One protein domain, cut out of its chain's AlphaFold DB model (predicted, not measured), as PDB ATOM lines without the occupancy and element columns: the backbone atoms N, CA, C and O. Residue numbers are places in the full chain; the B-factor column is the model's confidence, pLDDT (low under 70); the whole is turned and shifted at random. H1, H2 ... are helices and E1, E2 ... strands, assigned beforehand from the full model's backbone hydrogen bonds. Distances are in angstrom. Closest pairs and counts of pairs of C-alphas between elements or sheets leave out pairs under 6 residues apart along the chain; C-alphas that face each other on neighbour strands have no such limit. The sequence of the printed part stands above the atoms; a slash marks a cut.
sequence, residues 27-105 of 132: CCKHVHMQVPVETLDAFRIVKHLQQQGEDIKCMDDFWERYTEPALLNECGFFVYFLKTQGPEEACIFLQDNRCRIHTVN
ATOM      1  N   CYS A  27       7.555  18.129 -31.702       93.38
ATOM      2  CA  CYS A  27       7.598  16.711 -32.085       93.38
ATOM      3  C   CYS A  27       8.974  16.226 -32.582       93.38
ATOM      4  O   CYS A  27       9.135  15.046 -32.889       93.38
ATOM      5  N   CYS A  28       9.951  17.125 -32.723       96.88
ATOM      6  CA  CYS A  28      11.321  16.803 -33.098       96.88
ATOM      7  C   CYS A  28      12.291  16.821 -31.907       96.88
ATOM      8  O   CYS A  28      13.477  16.612 -32.142       96.88
ATOM      9  N   LYS A  29      11.840  17.086 -30.676       95.56
ATOM     10  CA  LYS A  29      12.672  17.102 -29.461       95.56
ATOM     11  C   LYS A  29      12.466  15.836 -28.636       95.56
ATOM     12  O   LYS A  29      11.382  15.262 -28.668       95.56
ATOM     13  N   HIS A  30      13.488  15.428 -27.887       94.50
ATOM     14  CA  HIS A  30      13.468  14.236 -27.034       94.50
ATOM     15  C   HIS A  30      13.098  12.965 -27.809       94.50
ATOM     16  O   HIS A  30      12.297  12.155 -27.347       94.50
ATOM     17  N   VAL A  31      13.653  12.815 -29.019       93.44
ATOM     18  CA  VAL A  31      13.309  11.734 -29.964       93.44
ATOM     19  C   VAL A  31      14.453  10.748 -30.206       93.44
ATOM     20  O   VAL A  31      14.432  10.013 -31.201       93.44
ATOM     21  N   HIS A  32      15.458  10.717 -29.326       95.12
ATOM     22  CA  HIS A  32      16.552   9.754 -29.429       95.12
ATOM     23  C   HIS A  32      15.977   8.336 -29.475       95.12
ATOM     24  O   HIS A  32      15.155   7.960 -28.638       95.12
ATOM     25  N   MET A  33      16.360   7.577 -30.507       92.56
ATOM     26  CA  MET A  33      15.892   6.207 -30.746       92.56
ATOM     27  C   MET A  33      14.366   6.063 -30.923       92.56
ATOM     28  O   MET A  33      13.805   5.001 -30.659       92.56
ATOM     29  N   GLN A  34      13.675   7.110 -31.402       91.31
ATOM     30  CA  GLN A  34      12.212   7.091 -31.599       91.31
ATOM     31  C   GLN A  34      11.748   7.267 -33.047       91.31
ATOM     32  O   GLN A  34      10.603   6.941 -33.363       91.31
ATOM     33  N   VAL A  35      12.604   7.755 -33.951       95.88
ATOM     34  CA  VAL A  35      12.250   7.932 -35.369       95.88
ATOM     35  C   VAL A  35      12.947   6.879 -36.234       95.88
ATOM     36  O   VAL A  35      14.029   7.153 -36.758       95.88
ATOM     37  N   PRO A  36      12.368   5.671 -36.393       95.75
ATOM     38  CA  PRO A  36      12.927   4.655 -37.270       95.75
ATOM     39  C   PRO A  36      12.845   5.099 -38.732       95.75
ATOM     40  O   PRO A  36      11.898   5.774 -39.152       95.75
ATOM     41  N   VAL A  37      13.835   4.686 -39.516       97.62
ATOM     42  CA  VAL A  37      13.949   4.996 -40.939       97.62
ATOM     43  C   VAL A  37      13.747   3.729 -41.755       97.62
ATOM     44  O   VAL A  37      14.572   2.816 -41.737       97.62
ATOM     45  N   GLU A  38      12.659   3.683 -42.520       95.12
ATOM     46  CA  GLU A  38      12.438   2.623 -43.503       95.12
ATOM     47  C   GLU A  38      13.239   2.890 -44.788       95.12
ATOM     48  O   GLU A  38      13.557   4.031 -45.129       95.12
ATOM     49  N   THR A  39      13.508   1.851 -45.584       95.50
ATOM     50  CA  THR A  39      14.282   1.977 -46.835       95.50
ATOM     51  C   THR A  39      13.689   3.009 -47.803       95.50
ATOM     52  O   THR A  39      14.418   3.759 -48.453       95.50
ATOM     53  N   LEU A  40      12.356   3.082 -47.893       97.06
ATOM     54  CA  LEU A  40      11.681   4.059 -48.752       97.06
ATOM     55  C   LEU A  40      11.736   5.483 -48.177       97.06
ATOM     56  O   LEU A  40      11.732   6.446 -48.948       97.06
ATOM     57  N   ASP A  41      11.798   5.623 -46.852       98.19
ATOM     58  CA  ASP A  41      12.011   6.916 -46.201       98.19
ATOM     59  C   ASP A  41      13.412   7.428 -46.525       98.19
ATOM     60  O   ASP A  41      13.546   8.533 -47.047       98.19
ATOM     61  N   ALA A  42      14.434   6.588 -46.343       98.25
ATOM     62  CA  ALA A  42      15.816   6.916 -46.679       98.25
ATOM     63  C   ALA A  42      15.960   7.372 -48.138       98.25
ATOM     64  O   ALA A  42      16.508   8.439 -48.401       98.25
ATOM     65  N   PHE A  43      15.387   6.630 -49.092       98.06
ATOM     66  CA  PHE A  43      15.407   7.017 -50.507       98.06
ATOM     67  C   PHE A  43      14.808   8.412 -50.753       98.06
ATOM     68  O   PHE A  43      15.392   9.228 -51.470       98.06
ATOM     69  N   ARG A  44      13.644   8.705 -50.158       98.44
ATOM     70  CA  ARG A  44      12.955   9.996 -50.323       98.44
ATOM     71  C   ARG A  44      13.730  11.141 -49.680       98.44
ATOM     72  O   ARG A  44      13.854  12.196 -50.297       98.44
ATOM     73  N   ILE A  45      14.260  10.920 -48.479       98.62
ATOM     74  CA  ILE A  45      15.065  11.903 -47.753       98.62
ATOM     75  C   ILE A  45      16.339  12.208 -48.543       98.62
ATOM     76  O   ILE A  45      16.607  13.372 -48.816       98.62
ATOM     77  N   VAL A  46      17.067  11.189 -49.010       98.56
ATOM     78  CA  VAL A  46      18.274  11.373 -49.833       98.56
ATOM     79  C   VAL A  46      17.977  12.183 -51.089       98.56
ATOM     80  O   VAL A  46      18.681  13.151 -51.367       98.56
ATOM     81  N   LYS A  47      16.915  11.846 -51.833       98.25
ATOM     82  CA  LYS A  47      16.539  12.603 -53.036       98.25
ATOM     83  C   LYS A  47      16.215  14.060 -52.731       98.25
ATOM     84  O   LYS A  47      16.621  14.937 -53.488       98.25
ATOM     85  N   HIS A  48      15.514  14.312 -51.633       98.38
ATOM     86  CA  HIS A  48      15.208  15.664 -51.198       98.38
ATOM     87  C   HIS A  48      16.470  16.442 -50.810       98.38
ATOM     88  O   HIS A  48      16.672  17.550 -51.293       98.38
ATOM     89  N   LEU A  49      17.355  15.851 -50.006       98.19
ATOM     90  CA  LEU A  49      18.608  16.472 -49.574       98.19
ATOM     91  C   LEU A  49      19.537  16.774 -50.760       98.19
ATOM     92  O   LEU A  49      20.055  17.885 -50.857       98.19
ATOM     93  N   GLN A  50      19.669  15.850 -51.716       97.94
ATOM     94  CA  GLN A  50      20.414  16.079 -52.963       97.94
ATOM     95  C   GLN A  50      19.868  17.284 -53.748       97.94
ATOM     96  O   GLN A  50      20.639  18.088 -54.266       97.94
ATOM     97  N   GLN A  51      18.542  17.455 -53.812       97.50
ATOM     98  CA  GLN A  51      17.917  18.624 -54.450       97.50
ATOM     99  C   GLN A  51      18.190  19.936 -53.701       97.50
ATOM    100  O   GLN A  51      18.154  20.997 -54.316       97.50
ATOM    101  N   GLN A  52      18.467  19.869 -52.396       96.44
ATOM    102  CA  GLN A  52      18.885  21.012 -51.578       96.44
ATOM    103  C   GLN A  52      20.409  21.251 -51.612       96.44
ATOM    104  O   GLN A  52      20.896  22.146 -50.927       96.44
ATOM    105  N   GLY A  53      21.162  20.484 -52.410       97.44
ATOM    106  CA  GLY A  53      22.608  20.655 -52.586       97.44
ATOM    107  C   GLY A  53      23.482  19.880 -51.596       97.44
ATOM    108  O   GLY A  53      24.683  20.125 -51.538       97.44
ATOM    109  N   GLU A  54      22.916  18.947 -50.827       97.38
ATOM    110  CA  GLU A  54      23.691  18.073 -49.939       97.38
ATOM    111  C   GLU A  54      24.533  17.074 -50.749       97.38
ATOM    112  O   GLU A  54      24.015  16.368 -51.620       97.38
ATOM    113  N   ASP A  55      25.829  16.972 -50.434       97.31
ATOM    114  CA  ASP A  55      26.752  16.030 -51.084       97.31
ATOM    115  C   ASP A  55      26.534  14.611 -50.541       97.31
ATOM    116  O   ASP A  55      27.221  14.180 -49.616       97.31
ATOM    117  N   ILE A  56      25.523  13.905 -51.059       97.69
ATOM    118  CA  ILE A  56      25.223  12.489 -50.786       97.69
ATOM    119  C   ILE A  56      25.456  11.699 -52.076       97.69
ATOM    120  O   ILE A  56      24.691  11.839 -53.033       97.69
ATOM    121  N   LYS A  57      26.500  10.867 -52.112       95.75
ATOM    122  CA  LYS A  57      26.943  10.113 -53.296       95.75
ATOM    123  C   LYS A  57      26.344   8.714 -53.326       95.75
ATOM    124  O   LYS A  57      25.987   8.227 -54.398       95.75
ATOM    125  N   CYS A  58      26.192   8.085 -52.165       96.06
ATOM    126  CA  CYS A  58      25.550   6.784 -52.018       96.06
ATOM    127  C   CYS A  58      24.662   6.723 -50.765       96.06
ATOM    128  O   CYS A  58      24.587   7.665 -49.977       96.06
ATOM    129  N   MET A  59      23.951   5.605 -50.602       96.56
ATOM    130  CA  MET A  59      23.101   5.389 -49.428       96.56
ATOM    131  C   MET A  59      23.915   5.272 -48.136       96.56
ATOM    132  O   MET A  59      23.422   5.693 -47.094       96.56
ATOM    133  N   ASP A  60      25.145   4.761 -48.198       96.62
ATOM    134  CA  ASP A  60      26.006   4.624 -47.017       96.62
ATOM    135  C   ASP A  60      26.301   5.992 -46.400       96.62
ATOM    136  O   ASP A  60      26.161   6.148 -45.190       96.62
ATOM    137  N   ASP A  61      26.543   7.023 -47.223       97.88
ATOM    138  CA  ASP A  61      26.742   8.375 -46.703       97.88
ATOM    139  C   ASP A  61      25.510   8.897 -45.943       97.88
ATOM    140  O   ASP A  61      25.637   9.772 -45.085       97.88
ATOM    141  N   PHE A  62      24.305   8.438 -46.302       98.06
ATOM    142  CA  PHE A  62      23.078   8.806 -45.599       98.06
ATOM    143  C   PHE A  62      22.958   8.057 -44.276       98.06
ATOM    144  O   PHE A  62      22.740   8.690 -43.243       98.06
ATOM    145  N   TRP A  63      23.125   6.733 -44.305       97.69
ATOM    146  CA  TRP A  63      23.039   5.905 -43.109       97.69
ATOM    147  C   TRP A  63      24.084   6.322 -42.071       97.69
ATOM    148  O   TRP A  63      23.760   6.461 -40.896       97.69
ATOM    149  N   GLU A  64      25.306   6.632 -42.500       97.25
ATOM    150  CA  GLU A  64      26.374   7.061 -41.601       97.25
ATOM    151  C   GLU A  64      26.134   8.468 -41.039       97.25
ATOM    152  O   GLU A  64      26.306   8.696 -39.840       97.25
ATOM    153  N   ARG A  65      25.717   9.438 -41.865       97.81
ATOM    154  CA  ARG A  65      25.573  10.834 -41.412       97.81
ATOM    155  C   ARG A  65      24.292  11.107 -40.646       97.81
ATOM    156  O   ARG A  65      24.324  11.899 -39.709       97.81
ATOM    157  N   TYR A  66      23.183  10.482 -41.031       98.50
ATOM    158  CA  TYR A  66      21.852  10.874 -40.566       98.50
ATOM    159  C   TYR A  66      21.170   9.856 -39.666       98.50
ATOM    160  O   TYR A  66      20.154  10.192 -39.059       98.50
ATOM    161  N   THR A  67      21.705   8.639 -39.558       98.50
ATOM    162  CA  THR A  67      21.083   7.581 -38.760       98.50
ATOM    163  C   THR A  67      22.056   6.877 -37.833       98.50
ATOM    164  O   THR A  67      23.268   6.955 -38.017       98.50
ATOM    165  N   GLU A  68      21.525   6.176 -36.844       97.38
ATOM    166  CA  GLU A  68      22.273   5.292 -35.961       97.38
ATOM    167  C   GLU A  68      21.560   3.938 -35.817       97.38
ATOM    168  O   GLU A  68      20.326   3.895 -35.772       97.38
ATOM    169  N   PRO A  69      22.303   2.815 -35.818       95.62
ATOM    170  CA  PRO A  69      21.716   1.489 -35.712       95.62
ATOM    171  C   PRO A  69      21.384   1.129 -34.260       95.62
ATOM    172  O   PRO A  69      22.182   1.328 -33.348       95.62
ATOM    173  N   ALA A  70      20.246   0.471 -34.077       93.19
ATOM    174  CA  ALA A  70      19.811  -0.143 -32.834       93.19
ATOM    175  C   ALA A  70      19.631  -1.646 -33.029       93.19
ATOM    176  O   ALA A  70      18.934  -2.067 -33.956       93.19
ATOM    177  N   LEU A  71      20.204  -2.460 -32.144       91.06
ATOM    178  CA  LEU A  71      19.919  -3.891 -32.114       91.06
ATOM    179  C   LEU A  71      18.545  -4.111 -31.468       91.06
ATOM    180  O   LEU A  71      18.392  -3.897 -30.270       91.06
ATOM    181  N   LEU A  72      17.551  -4.544 -32.247       84.50
ATOM    182  CA  LEU A  72      16.213  -4.836 -31.718       84.50
ATOM    183  C   LEU A  72      16.070  -6.271 -31.213       84.50
ATOM    184  O   LEU A  72      15.189  -6.560 -30.405       84.50
ATOM    185  N   ASN A  73      16.890  -7.192 -31.716       87.38
ATOM    186  CA  ASN A  73      16.837  -8.589 -31.315       87.38
ATOM    187  C   ASN A  73      18.220  -9.235 -31.375       87.38
ATOM    188  O   ASN A  73      18.993  -8.973 -32.294       87.38
ATOM    189  N   GLU A  74      18.485 -10.146 -30.442       89.19
ATOM    190  CA  GLU A  74      19.733 -10.910 -30.346       89.19
ATOM    191  C   GLU A  74      20.058 -11.726 -31.611       89.19
ATOM    192  O   GLU A  74      21.215 -12.068 -31.836       89.19
ATOM    193  N   CYS A  75      19.080 -11.975 -32.493       89.12
ATOM    194  CA  CYS A  75      19.295 -12.592 -33.804       89.12
ATOM    195  C   CYS A  75      20.063 -11.712 -34.811       89.12
ATOM    196  O   CYS A  75      20.277 -12.135 -35.946       89.12
ATOM    197  N   GLY A  76      20.469 -10.500 -34.420       88.44
ATOM    198  CA  GLY A  76      21.195  -9.562 -35.278       88.44
ATOM    199  C   GLY A  76      20.282  -8.659 -36.107       88.44
ATOM    200  O   GLY A  76      20.720  -8.107 -37.114       88.44
ATOM    201  N   PHE A  77      19.011  -8.514 -35.722       89.44
ATOM    202  CA  PHE A  77      18.083  -7.629 -36.422       89.44
ATOM    203  C   PHE A  77      18.274  -6.179 -35.965       89.44
ATOM    204  O   PHE A  77      17.944  -5.830 -34.827       89.44
ATOM    205  N   PHE A  78      18.797  -5.341 -36.863       91.25
ATOM    206  CA  PHE A  78      19.020  -3.918 -36.619       91.25
ATOM    207  C   PHE A  78      17.943  -3.053 -37.267       91.25
ATOM    208  O   PHE A  78      17.505  -3.316 -38.388       91.25
ATOM    209  N   VAL A  79      17.581  -1.970 -36.584       93.62
ATOM    210  CA  VAL A  79      16.794  -0.868 -37.147       93.62
ATOM    211  C   VAL A  79      17.598   0.413 -37.037       93.62
ATOM    212  O   VAL A  79      18.271   0.642 -36.039       93.62
ATOM    213  N   TYR A  80      17.536   1.242 -38.073       97.06
ATOM    214  CA  TYR A  80      18.181   2.548 -38.084       97.06
ATOM    215  C   TYR A  80      17.201   3.618 -37.624       97.06
ATOM    216  O   TYR A  80      16.086   3.703 -38.140       97.06
ATOM    217  N   PHE A  81      17.634   4.447 -36.683       97.88
ATOM    218  CA  PHE A  81      16.901   5.609 -36.198       97.88
ATOM    219  C   PHE A  81      17.569   6.881 -36.702       97.88
ATOM    220  O   PHE A  81      18.781   6.899 -36.892       97.88
ATOM    221  N   LEU A  82      16.803   7.947 -36.938       98.56
ATOM    222  CA  LEU A  82      17.403   9.257 -37.177       98.56
ATOM    223  C   LEU A  82      18.241   9.672 -35.968       98.56
ATOM    224  O   LEU A  82      17.757   9.609 -34.840       98.56
ATOM    225  N   LYS A  83      19.462  10.146 -36.229       98.56
ATOM    226  CA  LYS A  83      20.335  10.699 -35.194       98.56
ATOM    227  C   LYS A  83      19.691  11.900 -34.516       98.56
ATOM    228  O   LYS A  83      18.900  12.637 -35.119       98.56
ATOM    229  N   THR A  84      20.131  12.148 -33.291       98.44
ATOM    230  CA  THR A  84      19.791  13.348 -32.530       98.44
ATOM    231  C   THR A  84      20.998  14.249 -32.273       98.44
ATOM    232  O   THR A  84      22.147  13.836 -32.413       98.44
ATOM    233  N   GLN A  85      20.741  15.501 -31.903       97.38
ATOM    234  CA  GLN A  85      21.744  16.526 -31.638       97.38
ATOM    235  C   GLN A  85      21.375  17.381 -30.420       97.38
ATOM    236  O   GLN A  85      20.202  17.646 -30.148       97.38
ATOM    237  N   GLY A  86      22.403  17.878 -29.728       96.69
ATOM    238  CA  GLY A  86      22.247  18.792 -28.599       96.69
ATOM    239  C   GLY A  86      21.640  18.151 -27.339       96.69
ATOM    240  O   GLY A  86      21.353  16.958 -27.315       96.69
ATOM    241  N   PRO A  87      21.457  18.949 -26.272       95.12
ATOM    242  CA  PRO A  87      20.988  18.461 -24.972       95.12
ATOM    243  C   PRO A  87      19.498  18.090 -24.939       95.12
ATOM    244  O   PRO A  87      19.086  17.345 -24.060       95.12
ATOM    245  N   GLU A  88      18.689  18.591 -25.878       95.25
ATOM    246  CA  GLU A  88      17.269  18.220 -26.003       95.25
ATOM    247  C   GLU A  88      17.064  16.934 -26.816       95.25
ATOM    248  O   GLU A  88      15.923  16.595 -27.118       95.25
ATOM    249  N   GLU A  89      18.138  16.245 -27.226       97.06
ATOM    250  CA  GLU A  89      18.054  15.076 -28.114       97.06
ATOM    251  C   GLU A  89      17.161  15.366 -29.335       97.06
ATOM    252  O   GLU A  89      16.274  14.594 -29.715       97.06
ATOM    253  N   ALA A  90      17.360  16.545 -29.926       98.12
ATOM    254  CA  ALA A  90      16.568  16.997 -31.053       98.12
ATOM    255  C   ALA A  90      16.933  16.198 -32.303       98.12
ATOM    256  O   ALA A  90      18.106  15.938 -32.545       98.12
ATOM    257  N   CYS A  91      15.955  15.847 -33.133       98.50
ATOM    258  CA  CYS A  91      16.180  15.221 -34.433       98.50
ATOM    259  C   CYS A  91      17.211  16.017 -35.248       98.50
ATOM    260  O   CYS A  91      17.121  17.241 -35.333       98.50
ATOM    261  N   ILE A  92      18.129  15.325 -35.926       98.56
ATOM    262  CA  ILE A  92      19.158  15.919 -36.801       98.56
ATOM    263  C   ILE A  92      18.597  16.813 -37.926       98.56
ATOM    264  O   ILE A  92      19.315  17.590 -38.553       98.56
ATOM    265  N   PHE A  93      17.296  16.711 -38.211       98.44
ATOM    266  CA  PHE A  93      16.602  17.544 -39.192       98.44
ATOM    267  C   PHE A  93      15.831  18.728 -38.582       98.44
ATOM    268  O   PHE A  93      15.188  19.464 -39.335       98.44
ATOM    269  N   LEU A  94      15.869  18.939 -37.261       98.31
ATOM    270  CA  LEU A  94      15.311  20.134 -36.628       98.31
ATOM    271  C   LEU A  94      16.248  21.330 -36.839       98.31
ATOM    272  O   LEU A  94      17.382  21.339 -36.364       98.31
ATOM    273  N   GLN A  95      15.753  22.360 -37.520       96.62
ATOM    274  CA  GLN A  95      16.473  23.604 -37.766       96.62
ATOM    275  C   GLN A  95      15.510  24.788 -37.645       96.62
ATOM    276  O   GLN A  95      14.430  24.770 -38.233       96.62
ATOM    277  N   ASP A  96      15.883  25.816 -36.879       95.19
ATOM    278  CA  ASP A  96      15.062  27.021 -36.673       95.19
ATOM    279  C   ASP A  96      13.615  26.694 -36.233       95.19
ATOM    280  O   ASP A  96      12.644  27.235 -36.764       95.19
ATOM    281  N   ASN A  97      13.467  25.744 -35.295       93.75
ATOM    282  CA  ASN A  97      12.189  25.180 -34.824       93.75
ATOM    283  C   ASN A  97      11.309  24.544 -35.914       93.75
ATOM    284  O   ASN A  97      10.114  24.321 -35.714       93.75
ATOM    285  N   ARG A  98      11.880  24.198 -37.072       95.69
ATOM    286  CA  ARG A  98      11.172  23.515 -38.156       95.69
ATOM    287  C   ARG A  98      11.913  22.271 -38.623       95.69
ATOM    288  O   ARG A  98      13.135  22.230 -38.700       95.69
ATOM    289  N   CYS A  99      11.153  21.244 -38.982       97.50
ATOM    290  CA  CYS A  99      11.714  20.070 -39.639       97.50
ATOM    291  C   CYS A  99      12.134  20.443 -41.068       97.50
ATOM    292  O   CYS A  99      11.279  20.730 -41.910       97.50
ATOM    293  N   ARG A 100      13.438  20.417 -41.365       97.38
ATOM    294  CA  ARG A 100      13.962  20.778 -42.693       97.38
ATOM    295  C   ARG A 100      13.555  19.793 -43.794       97.38
ATOM    296  O   ARG A 100      13.543  20.164 -44.959       97.38
ATOM    297  N   ILE A 101      13.151  18.574 -43.423       97.94
ATOM    298  CA  ILE A 101      12.668  17.529 -44.343       97.94
ATOM    299  C   ILE A 101      11.146  17.320 -44.277       97.94
ATOM    300  O   ILE A 101      10.661  16.272 -44.697       97.94
ATOM    301  N   HIS A 102      10.375  18.293 -43.767       96.62
ATOM    302  CA  HIS A 102       8.937  18.139 -43.482       96.62
ATOM    303  C   HIS A 102       8.119  17.539 -44.646       96.62
ATOM    304  O   HIS A 102       7.190  16.758 -44.440       96.62
ATOM    305  N   THR A 103       8.463  17.883 -45.891       96.62
ATOM    306  CA  THR A 103       7.779  17.411 -47.109       96.62
ATOM    307  C   THR A 103       8.032  15.937 -47.431       96.62
ATOM    308  O   THR A 103       7.243  15.323 -48.148       96.62
ATOM    309  N   VAL A 104       9.104  15.356 -46.892       98.12
ATOM    310  CA  VAL A 104       9.520  13.963 -47.096       98.12
ATOM    311  C   VAL A 104       9.681  13.215 -45.774       98.12
ATOM    312  O   VAL A 104      10.469  12.276 -45.689       98.12
ATOM    313  N   ASN A 105       8.909  13.611 -44.756       97.62
ATOM    314  CA  ASN A 105       8.916  12.993 -43.433       97.62
ATOM    315  C   ASN A 105       8.938  11.456 -43.508       97.62
ATOM    316  O   ASN A 105       8.135  10.884 -44.273       97.62
TER     317      ASN A 105
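AT A GLANCE: This is residues 27 to 105 of the 132 residues of an uncharacterized protein of Lachnospiraceae bacterium (UniProt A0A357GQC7). Helices H1 and H2, about perpendicular, and a loop stretch, residues 83 to 105, make a body from which the hairpin E1 E2 reaches out. The 79 printed residues hold H1, H2, E1, E2 in that order, an antiparallel sheet E1 - E2, class mixed, with under half in named elements. It is compact, radius of gyration of the C-alphas 12.7 A, spanning 38 by 30 by 18 A.

IN THESE COORDINATES: After residues 27 to 38, find C-alpha 39 at (14.282, 1.977, -46.835), where H1, residues 39 to 51, begins its 18.7 A. H2 is residues 59 to 66. E1, residues 67 to 73, runs 18.3 A; E2, residues 77 to 82, ends at (17.403, 9.257, -37.177).

HOW THE PARTS SIT: H1 touches H2 with residues 42 to 46 alone, at 82 degrees; the closest C-alphas, Val 46 and Phe 62, are 6.9 A apart. In both, every O i to N i+4 pair is within hydrogen-bond range. In the hairpin, look for N 70 and O 79, 2.8 A. H1 is apart from both strands.

THE WHOLE: The farthest C-alphas, Cys 75 and Asp 96, are 39.9 A apart. The printed part has no cut, no link between named elements is long, and no printed residue is under 70 in pLDDT.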